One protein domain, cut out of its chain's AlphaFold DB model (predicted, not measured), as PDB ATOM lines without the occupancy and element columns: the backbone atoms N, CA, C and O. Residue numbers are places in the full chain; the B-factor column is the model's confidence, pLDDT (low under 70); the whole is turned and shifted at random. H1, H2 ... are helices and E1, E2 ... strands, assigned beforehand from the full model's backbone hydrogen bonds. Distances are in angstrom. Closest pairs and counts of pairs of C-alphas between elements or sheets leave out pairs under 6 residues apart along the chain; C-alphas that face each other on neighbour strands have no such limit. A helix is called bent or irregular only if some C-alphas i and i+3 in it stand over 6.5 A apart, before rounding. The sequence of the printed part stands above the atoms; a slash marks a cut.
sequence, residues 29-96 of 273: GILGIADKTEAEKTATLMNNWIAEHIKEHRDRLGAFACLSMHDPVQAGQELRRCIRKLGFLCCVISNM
ATOM      1  N   GLY A  29     261.018 154.842 222.932       71.12
ATOM      2  CA  GLY A  29     260.491 154.138 224.103       71.12
ATOM      3  C   GLY A  29     260.870 152.654 224.149       71.12
ATOM      4  O   GLY A  29     261.903 152.246 223.622       71.12
ATOM      5  N   ILE A  30     259.999 151.835 224.751       77.81
ATOM      6  CA  ILE A  30     260.189 150.377 224.884       77.81
ATOM      7  C   ILE A  30     260.328 149.683 223.521       77.81
ATOM      8  O   ILE A  30     261.041 148.694 223.391       77.81
ATOM      9  N   LEU A  31     259.686 150.218 222.483       71.12
ATOM     10  CA  LEU A  31     259.692 149.632 221.141       71.12
ATOM     11  C   LEU A  31     261.029 149.804 220.414       71.12
ATOM     12  O   LEU A  31     261.269 149.118 219.425       71.12
ATOM     13  N   GLY A  32     261.912 150.678 220.901       74.12
ATOM     14  CA  GLY A  32     263.287 150.761 220.412       74.12
ATOM     15  C   GLY A  32     264.183 149.613 220.889       74.12
ATOM     16  O   GLY A  32     265.248 149.400 220.311       74.12
ATOM     17  N   ILE A  33     263.774 148.870 221.922       79.50
ATOM     18  CA  ILE A  33     264.577 147.807 222.530       79.50
ATOM     19  C   ILE A  33     264.325 146.510 221.763       79.50
ATOM     20  O   ILE A  33     263.207 146.017 221.732       79.50
ATOM     21  N   ALA A  34     265.359 145.964 221.119       86.06
ATOM     22  CA  ALA A  34     265.221 144.767 220.286       86.06
ATOM     23  C   ALA A  34     265.234 143.450 221.080       86.06
ATOM     24  O   ALA A  34     264.781 142.429 220.564       86.06
ATOM     25  N   ASP A  35     265.813 143.455 222.283       91.50
ATOM     26  CA  ASP A  35     265.810 142.292 223.164       91.50
ATOM     27  C   ASP A  35     264.485 142.213 223.930       91.50
ATOM     28  O   ASP A  35     264.073 143.176 224.577       91.50
ATOM     29  N   LYS A  36     263.821 141.054 223.857       92.25
ATOM     30  CA  LYS A  36     262.511 140.836 224.484       92.25
ATOM     31  C   LYS A  36     262.573 141.039 225.999       92.25
ATOM     32  O   LYS A  36     261.739 141.755 226.548       92.25
ATOM     33  N   THR A  37     263.536 140.401 226.658       94.25
ATOM     34  CA  THR A  37     263.628 140.366 228.123       94.25
ATOM     35  C   THR A  37     263.932 141.753 228.668       94.25
ATOM     36  O   THR A  37     263.296 142.199 229.625       94.25
ATOM     37  N   GLU A  38     264.861 142.461 228.026       92.06
ATOM     38  CA  GLU A  38     265.176 143.836 228.382       92.06
ATOM     39  C   GLU A  38     263.965 144.743 228.156       92.06
ATOM     40  O   GLU A  38     263.579 145.455 229.074       92.06
ATOM     41  N   ALA A  39     263.276 144.652 227.012       88.12
ATOM     42  CA  ALA A  39     262.095 145.474 226.742       88.12
ATOM     43  C   ALA A  39     260.987 145.286 227.797       88.12
ATOM     44  O   ALA A  39     260.384 146.257 228.260       88.12
ATOM     45  N   GLU A  40     260.723 144.043 228.202       94.06
ATOM     46  CA  GLU A  40     259.735 143.710 229.237       94.06
ATOM     47  C   GLU A  40     260.133 144.247 230.618       94.06
ATOM     48  O   GLU A  40     259.306 144.821 231.342       94.06
ATOM     49  N   LYS A  41     261.417 144.111 230.971       93.75
ATOM     50  CA  LYS A  41     261.975 144.641 232.216       93.75
ATOM     51  C   LYS A  41     261.922 146.167 232.238       93.75
ATOM     52  O   LYS A  41     261.422 146.740 233.208       93.75
ATOM     53  N   THR A  42     262.374 146.831 231.175       87.69
ATOM     54  CA  THR A  42     262.350 148.292 231.062       87.69
ATOM     55  C   THR A  42     260.918 148.824 231.131       87.69
ATOM     56  O   THR A  42     260.679 149.794 231.847       87.69
ATOM     57  N   ALA A  43     259.948 148.178 230.469       88.38
ATOM     58  CA  ALA A  43     258.535 148.571 230.554       88.38
ATOM     59  C   ALA A  43     258.038 148.566 232.006       88.38
ATOM     60  O   ALA A  43     257.492 149.558 232.491       88.38
ATOM     61  N   THR A  44     258.319 147.478 232.727       94.69
ATOM     62  CA  THR A  44     257.948 147.327 234.139       94.69
ATOM     63  C   THR A  44     258.581 148.415 235.009       94.69
ATOM     64  O   THR A  44     257.891 149.034 235.827       94.69
ATOM     65  N   LEU A  45     259.879 148.678 234.823       91.31
ATOM     66  CA  LEU A  45     260.618 149.705 235.563       91.31
ATOM     67  C   LEU A  45     260.059 151.106 235.305       91.31
ATOM     68  O   LEU A  45     259.812 151.844 236.255       91.31
ATOM     69  N   MET A  46     259.799 151.454 234.044       85.88
ATOM     70  CA  MET A  46     259.247 152.759 233.670       85.88
ATOM     71  C   MET A  46     257.834 152.962 234.224       85.88
ATOM     72  O   MET A  46     257.532 154.028 234.762       85.88
ATOM     73  N   ASN A  47     256.986 151.931 234.156       90.75
ATOM     74  CA  ASN A  47     255.640 151.975 234.725       90.75
ATOM     75  C   ASN A  47     255.686 152.147 236.255       90.75
ATOM     76  O   ASN A  47     254.934 152.947 236.806       90.75
ATOM     77  N   ASN A  48     256.591 151.459 236.954       92.38
ATOM     78  CA  ASN A  48     256.757 151.647 238.399       92.38
ATOM     79  C   ASN A  48     257.284 153.051 238.730       92.38
ATOM     80  O   ASN A  48     256.755 153.712 239.623       92.38
ATOM     81  N   TRP A  49     258.280 153.526 237.977       89.31
ATOM     82  CA  TRP A  49     258.869 154.849 238.159       89.31
ATOM     83  C   TRP A  49     257.819 155.951 238.022       89.31
ATOM     84  O   TRP A  49     257.689 156.782 238.920       89.31
ATOM     85  N   ILE A  50     257.014 155.952 236.951       85.44
ATOM     86  CA  ILE A  50     256.007 157.005 236.775       85.44
ATOM     87  C   ILE A  50     254.895 156.897 237.821       85.44
ATOM     88  O   ILE A  50     254.477 157.925 238.347       85.44
ATOM     89  N   ALA A  51     254.464 155.681 238.178       89.38
ATOM     90  CA  ALA A  51     253.438 155.470 239.200       89.38
ATOM     91  C   ALA A  51     253.816 156.112 240.542       89.38
ATOM     92  O   ALA A  51     252.949 156.725 241.175       89.38
ATOM     93  N   GLU A  52     255.092 156.003 240.917       88.69
ATOM     94  CA  GLU A  52     255.677 156.623 242.105       88.69
ATOM     95  C   GLU A  52     255.696 158.155 241.993       88.69
ATOM     96  O   GLU A  52     255.265 158.853 242.905       88.69
ATOM     97  N   HIS A  53     256.101 158.701 240.843       85.94
ATOM     98  CA  HIS A  53     256.202 160.153 240.641       85.94
ATOM     99  C   HIS A  53     254.851 160.870 240.600       85.94
ATOM    100  O   HIS A  53     254.777 162.060 240.902       85.94
ATOM    101  N   ILE A  54     253.782 160.173 240.214       85.25
ATOM    102  CA  ILE A  54     252.443 160.763 240.158       85.25
ATOM    103  C   ILE A  54     251.634 160.533 241.448       85.25
ATOM    104  O   ILE A  54     250.465 160.916 241.494       85.25
ATOM    105  N   LYS A  55     252.169 159.829 242.466       91.12
ATOM    106  CA  LYS A  55     251.369 159.289 243.600       91.12
ATOM    107  C   LYS A  55     250.745 160.362 244.482       91.12
ATOM    108  O   LYS A  55     249.574 160.251 244.819       91.12
ATOM    109  N   GLU A  56     251.482 161.438 244.722       89.62
ATOM    110  CA  GLU A  56     251.041 162.569 245.548       89.62
ATOM    111  C   GLU A  56     250.151 163.565 244.782       89.62
ATOM    112  O   GLU A  56     249.696 164.558 245.340       89.62
ATOM    113  N   HIS A  57     249.918 163.329 243.487       89.31
ATOM    114  CA  HIS A  57     249.235 164.267 242.589       89.31
ATOM    115  C   HIS A  57     248.213 163.566 241.691       89.31
ATOM    116  O   HIS A  57     247.997 163.976 240.551       89.31
ATOM    117  N   ARG A  58     247.600 162.474 242.170       89.81
ATOM    118  CA  ARG A  58     246.595 161.702 241.414       89.81
ATOM    119  C   ARG A  58     245.330 162.504 241.082       89.81
ATOM    120  O   ARG A  58     244.605 162.108 240.176       89.81
ATOM    121  N   ASP A  59     245.106 163.634 241.754       87.75
ATOM    122  CA  ASP A  59     244.067 164.633 241.466       87.75
ATOM    123  C   ASP A  59     244.362 165.481 240.216       87.75
ATOM    124  O   ASP A  59     243.483 166.189 239.731       87.75
ATOM    125  N   ARG A  60     245.598 165.442 239.703       85.12
ATOM    126  CA  ARG A  60     246.079 166.253 238.565       85.12
ATOM    127  C   ARG A  60     246.860 165.447 237.535       85.12
ATOM    128  O   ARG A  60     247.104 165.938 236.433       85.12
ATOM    129  N   LEU A  61     247.323 164.252 237.886       85.69
ATOM    130  CA  LEU A  61     248.200 163.431 237.064       85.69
ATOM    131  C   LEU A  61     247.696 161.993 236.989       85.69
ATOM    132  O   LEU A  61     247.497 161.325 238.003       85.69
ATOM    133  N   GLY A  62     247.602 161.503 235.759       86.12
ATOM    134  CA  GLY A  62     247.423 160.095 235.432       86.12
ATOM    135  C   GLY A  62     248.579 159.596 234.576       86.12
ATOM    136  O   GLY A  62     249.437 160.373 234.145       86.12
ATOM    137  N   ALA A  63     248.606 158.297 234.302       84.06
ATOM    138  CA  ALA A  63     249.608 157.706 233.427       84.06
ATOM    139  C   ALA A  63     249.003 156.661 232.486       84.06
ATOM    140  O   ALA A  63     248.040 155.966 232.831       84.06
ATOM    141  N   PHE A  64     249.605 156.549 231.305       87.19
ATOM    142  CA  PHE A  64     249.411 155.433 230.392       87.19
ATOM    143  C   PHE A  64     250.571 154.450 230.491       87.19
ATOM    144  O   PHE A  64     251.737 154.841 230.543       87.19
ATOM    145  N   ALA A  65     250.235 153.163 230.474       85.75
ATOM    146  CA  ALA A  65     251.207 152.085 230.478       85.75
ATOM    147  C   ALA A  65     252.033 152.112 229.191       85.75
ATOM    148  O   ALA A  65     251.483 152.228 228.090       85.75
ATOM    149  N   CYS A  66     253.343 151.947 229.340       83.81
ATOM    150  CA  CYS A  66     254.210 151.528 228.248       83.81
ATOM    151  C   CYS A  66     254.351 150.002 228.291       83.81
ATOM    152  O   CYS A  66     254.458 149.415 229.368       83.81
ATOM    153  N   LEU A  67     254.298 149.355 227.128       86.50
ATOM    154  CA  LEU A  67     254.268 147.897 227.011       86.50
ATOM    155  C   LEU A  67     255.357 147.423 226.049       86.50
ATOM    156  O   LEU A  67     255.596 148.049 225.012       86.50
ATOM    157  N   SER A  68     255.984 146.292 226.369       89.06
ATOM    158  CA  SER A  68     256.749 145.527 225.384       89.06
ATOM    159  C   SER A  68     255.769 144.809 224.467       89.06
ATOM    160  O   SER A  68     254.897 144.094 224.942       89.06
ATOM    161  N   MET A  69     255.912 144.980 223.152       87.38
ATOM    162  CA  MET A  69     255.046 144.320 222.163       87.38
ATOM    163  C   MET A  69     255.670 143.045 221.576       87.38
ATOM    164  O   MET A  69     255.160 142.508 220.595       87.38
ATOM    165  N   HIS A  70     256.770 142.557 222.158       87.56
ATOM    166  CA  HIS A  70     257.430 141.317 221.733       87.56
ATOM    167  C   HIS A  70     256.588 140.072 222.028       87.56
ATOM    168  O   HIS A  70     256.693 139.077 221.315       87.56
ATOM    169  N   ASP A  71     255.767 140.126 223.078       88.44
ATOM    170  CA  ASP A  71     254.901 139.035 223.504       88.44
ATOM    171  C   ASP A  71     253.524 139.586 223.899       88.44
ATOM    172  O   ASP A  71     253.409 140.313 224.890       88.44
ATOM    173  N   PRO A  72     252.458 139.260 223.148       88.75
ATOM    174  CA  PRO A  72     251.127 139.790 223.419       88.75
ATOM    175  C   PRO A  72     250.552 139.315 224.761       88.75
ATOM    176  O   PRO A  72     249.743 140.027 225.361       88.75
ATOM    177  N   VAL A  73     250.957 138.138 225.256       93.50
ATOM    178  CA  VAL A  73     250.489 137.622 226.550       93.50
ATOM    179  C   VAL A  73     251.118 138.427 227.681       93.50
ATOM    180  O   VAL A  73     250.398 138.886 228.571       93.50
ATOM    181  N   GLN A  74     252.433 138.655 227.616       93.88
ATOM    182  CA  GLN A  74     253.142 139.490 228.589       93.88
ATOM    183  C   GLN A  74     252.613 140.929 228.565       93.88
ATOM    184  O   GLN A  74     252.273 141.468 229.618       93.88
ATOM    185  N   ALA A  75     252.433 141.513 227.374       89.50
ATOM    186  CA  ALA A  75     251.899 142.866 227.215       89.50
ATOM    187  C   ALA A  75     250.520 143.013 227.876       89.50
ATOM    188  O   ALA A  75     250.257 143.980 228.593       89.50
ATOM    189  N   GLY A  76     249.639 142.024 227.683       89.50
ATOM    190  CA  GLY A  76     248.320 141.996 228.312       89.50
ATOM    191  C   GLY A  76     248.377 141.840 229.835       89.50
ATOM    192  O   GLY A  76     247.560 142.430 230.549       89.50
ATOM    193  N   GLN A  77     249.336 141.067 230.354       96.25
ATOM    194  CA  GLN A  77     249.561 140.932 231.795       96.25
ATOM    195  C   GLN A  77     250.067 142.240 232.411       96.25
ATOM    196  O   GLN A  77     249.535 142.664 233.440       96.25
ATOM    197  N   GLU A  78     251.029 142.901 231.767       95.19
ATOM    198  CA  GLU A  78     251.588 144.168 232.237       95.19
ATOM    199  C   GLU A  78     250.552 145.295 232.176       95.19
ATOM    200  O   GLU A  78     250.363 146.010 233.158       95.19
ATOM    201  N   LEU A  79     249.768 145.378 231.097       92.69
ATOM    202  CA  LEU A  79     248.644 146.312 231.007       92.69
ATOM    203  C   LEU A  79     247.651 146.114 232.157       92.69
ATOM    204  O   LEU A  79     247.269 147.065 232.845       92.69
ATOM    205  N   ARG A  80     247.256 144.861 232.409       96.00
ATOM    206  CA  ARG A  80     246.346 144.530 233.510       96.00
ATOM    207  C   ARG A  80     246.948 144.904 234.864       96.00
ATOM    208  O   ARG A  80     246.205 145.360 235.737       96.00
ATOM    209  N   ARG A  81     248.259 144.724 235.053       97.56
ATOM    210  CA  ARG A  81     248.976 145.132 236.270       97.56
ATOM    211  C   ARG A  81     248.935 146.649 236.442       97.56
ATOM    212  O   ARG A  81     248.563 147.106 237.519       97.56
ATOM    213  N   CYS A  82     249.257 147.411 235.402       95.00
ATOM    214  CA  CYS A  82     249.234 148.871 235.424       95.00
ATOM    215  C   CYS A  82     247.851 149.424 235.781       95.00
ATOM    216  O   CYS A  82     247.742 150.261 236.674       95.00
ATOM    217  N   ILE A  83     246.792 148.908 235.154       93.19
ATOM    218  CA  ILE A  83     245.420 149.353 235.433       93.19
ATOM    219  C   ILE A  83     245.020 148.981 236.867       93.19
ATOM    220  O   ILE A  83     244.645 149.844 237.654       93.19
ATOM    221  N   ARG A  84     245.139 147.700 237.245       95.94
ATOM    222  CA  ARG A  84     244.584 147.207 238.519       95.94
ATOM    223  C   ARG A  84     245.417 147.547 239.750       95.94
ATOM    224  O   ARG A  84     244.854 147.628 240.834       95.94
ATOM    225  N   LYS A  85     246.741 147.658 239.614       96.62
ATOM    226  CA  LYS A  85     247.651 147.865 240.754       96.62
ATOM    227  C   LYS A  85     248.229 149.275 240.822       96.62
ATOM    228  O   LYS A  85     248.499 149.735 241.922       96.62
ATOM    229  N   LEU A  86     248.453 149.938 239.683       94.25
ATOM    230  CA  LEU A  86     249.094 151.264 239.646       94.25
ATOM    231  C   LEU A  86     248.101 152.414 239.407       94.25
ATOM    232  O   LEU A  86     248.474 153.581 239.570       94.25
ATOM    233  N   GLY A  87     246.855 152.092 239.040       93.25
ATOM    234  CA  GLY A  87     245.807 153.066 238.738       93.25
ATOM    235  C   GLY A  87     246.023 153.779 237.404       93.25
ATOM    236  O   GLY A  87     245.725 154.964 237.287       93.25
ATOM    237  N   PHE A  88     246.619 153.102 236.419       90.12
ATOM    238  CA  PHE A  88     246.800 153.677 235.084       90.12
ATOM    239  C   PHE A  88     245.492 153.651 234.298       90.12
ATOM    240  O   PHE A  88     244.682 152.740 234.456       90.12
ATOM    241  N   LEU A  89     245.325 154.634 233.417       86.19
ATOM    242  CA  LEU A  89     244.066 154.873 232.705       86.19
ATOM    243  C   LEU A  89     243.923 154.000 231.450       86.19
ATOM    244  O   LEU A  89     242.825 153.617 231.071       86.19
ATOM    245  N   CYS A  90     245.042 153.708 230.781       85.56
ATOM    246  CA  CYS A  90     245.122 152.906 229.555       85.56
ATOM    247  C   CYS A  90     246.601 152.591 229.244       85.56
ATOM    248  O   CYS A  90     247.468 152.724 230.111       85.56
ATOM    249  N   CYS A  91     246.911 152.223 228.001       79.06
ATOM    250  CA  CYS A  91     248.261 152.166 227.446       79.06
ATOM    251  C   CYS A  91     248.422 153.085 226.237       79.06
ATOM    252  O   CYS A  91     247.459 153.373 225.525       79.06
ATOM    253  N   VAL A  92     249.670 153.449 225.948       70.31
ATOM    254  CA  VAL A  92     250.059 153.996 224.647       70.31
ATOM    255  C   VAL A  92     251.047 153.048 223.974       70.31
ATOM    256  O   VAL A  92     251.939 152.496 224.619       70.31
ATOM    257  N   ILE A  93     250.891 152.857 222.666       66.88
ATOM    258  CA  ILE A  93     251.807 152.071 221.838       66.88
ATOM    259  C   ILE A  93     252.286 152.981 220.709       66.88
ATOM    260  O   ILE A  93     251.483 153.482 219.923       66.88
ATOM    261  N   SER A  94     253.595 153.201 220.627       61.91
ATOM    262  CA  SER A  94     254.188 154.125 219.660       61.91
ATOM    263  C   SER A  94     254.704 153.389 218.429       61.91
ATOM    264  O   SER A  94     255.728 152.723 218.486       61.91
ATOM    265  N   ASN A  95     254.039 153.510 217.283       44.56
ATOM    266  CA  ASN A  95     254.448 152.779 216.082       44.56
ATOM    267  C   ASN A  95     255.714 153.374 215.424       44.56
ATOM    268  O   ASN A  95     255.614 154.191 214.512       44.56
ATOM    269  N   MET A  96     256.899 152.940 215.863       38.12
ATOM    270  CA  MET A  96     258.154 153.059 215.111       38.12
ATOM    271  C   MET A  96     258.710 151.648 214.865       38.12
ATOM    272  O   MET A  96     258.991 150.936 215.829       38.12
TER     273      MET A  96
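This is residues 29 to 96 of the 273 residues of an uncharacterized protein of Aspergillus lentulus (UniProt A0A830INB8). Two helices, H2 and H3, stand side by side and run the same way, and the chain comes back between them through the strand E1, which runs the other way and lies over one side of the pair. The small helix H1 sits beside the first half of H2, and after H3 the last stretch, residues 87 to 96, folds back past E1, where a short parallel pairing ties residues 90 to 91 to it, so that the two printed ends lie at the same end of the long axis. The printed part has 68 residues, with three named helices and one named strand in the order H1, H2, E1, H3, and E1 pairs with no named strand. The class is mostly helix. The whole is compact, with a radius of gyration of the C-alphas of 11.7 A, and its outline is elongated, with spans of 35 by 19 by 19 A.

The printed part begins with H1, residues 29 to 32, which measures 5.7 A from first to last C-alpha and has C-alpha 29 at (260.491, 154.138, 224.103). H2 follows as residues 36 to 53, the longest helix with 18 residues and 26.0 A from first to last C-alpha. It starts with C-alpha 36 at (262.511, 140.836, 224.484) and ends with C-alpha 53 at (256.202, 160.153, 240.641). The strand E1 is residues 61 to 65 and measures 13.5 A. H3, residues 72 to 86, measures 20.0 A, and its last C-alpha, that of Leu 86, is at (249.094, 151.264, 239.646). No helix is bent or irregular.

H2 touches H1 with residues 39 to 43 alone; the closest C-alphas of the two are those of Ile 30 and Ala 39, 5.6 A apart. H1 is apart from E1 and from H3. H2 touches H3, with 5 pairs of C-alphas within 8 A. The closest C-alphas of these two are those of Ala 51 and Leu 86, 6.1 A apart. H2 and H3 stand at a shallow tilt of 13 degrees and run the same way, with their centres 11.4 A apart. The closest C-alphas of H2 and E1 are those of Asn 47 and Ala 65, 6.1 A apart. The closest C-alphas of E1 and H3 are those of Ala 65 and Cys 82, 6.2 A apart. Residues 64 to 65 of E1 pair with residues 90 to 91, parallel. In H2 and H3 every O i to N i+4 pair is within hydrogen-bond range; H1, with four residues, is too short for such a pair, and its one O i to N i+3 pair is within range.

The two C-alphas farthest apart are those of Asp 35 and Asp 59, at 36.2 A. The first and last printed C-alphas, those of Gly 29 and Met 96, are 9.4 A apart. The printed part runs from residue 29 to residue 96 and has no cut. The link from H1 to H2 is tight, with 3 residues; those from H2 to E1, with 7 residues, and from E1 to H3, with 6 residues, are short, and no link is long. The mean pLDDT of the printed part is 86.3, and residues 93 to 96 are under 70. Among the elements, H3 has a mean pLDDT of 94 and H1 of 74.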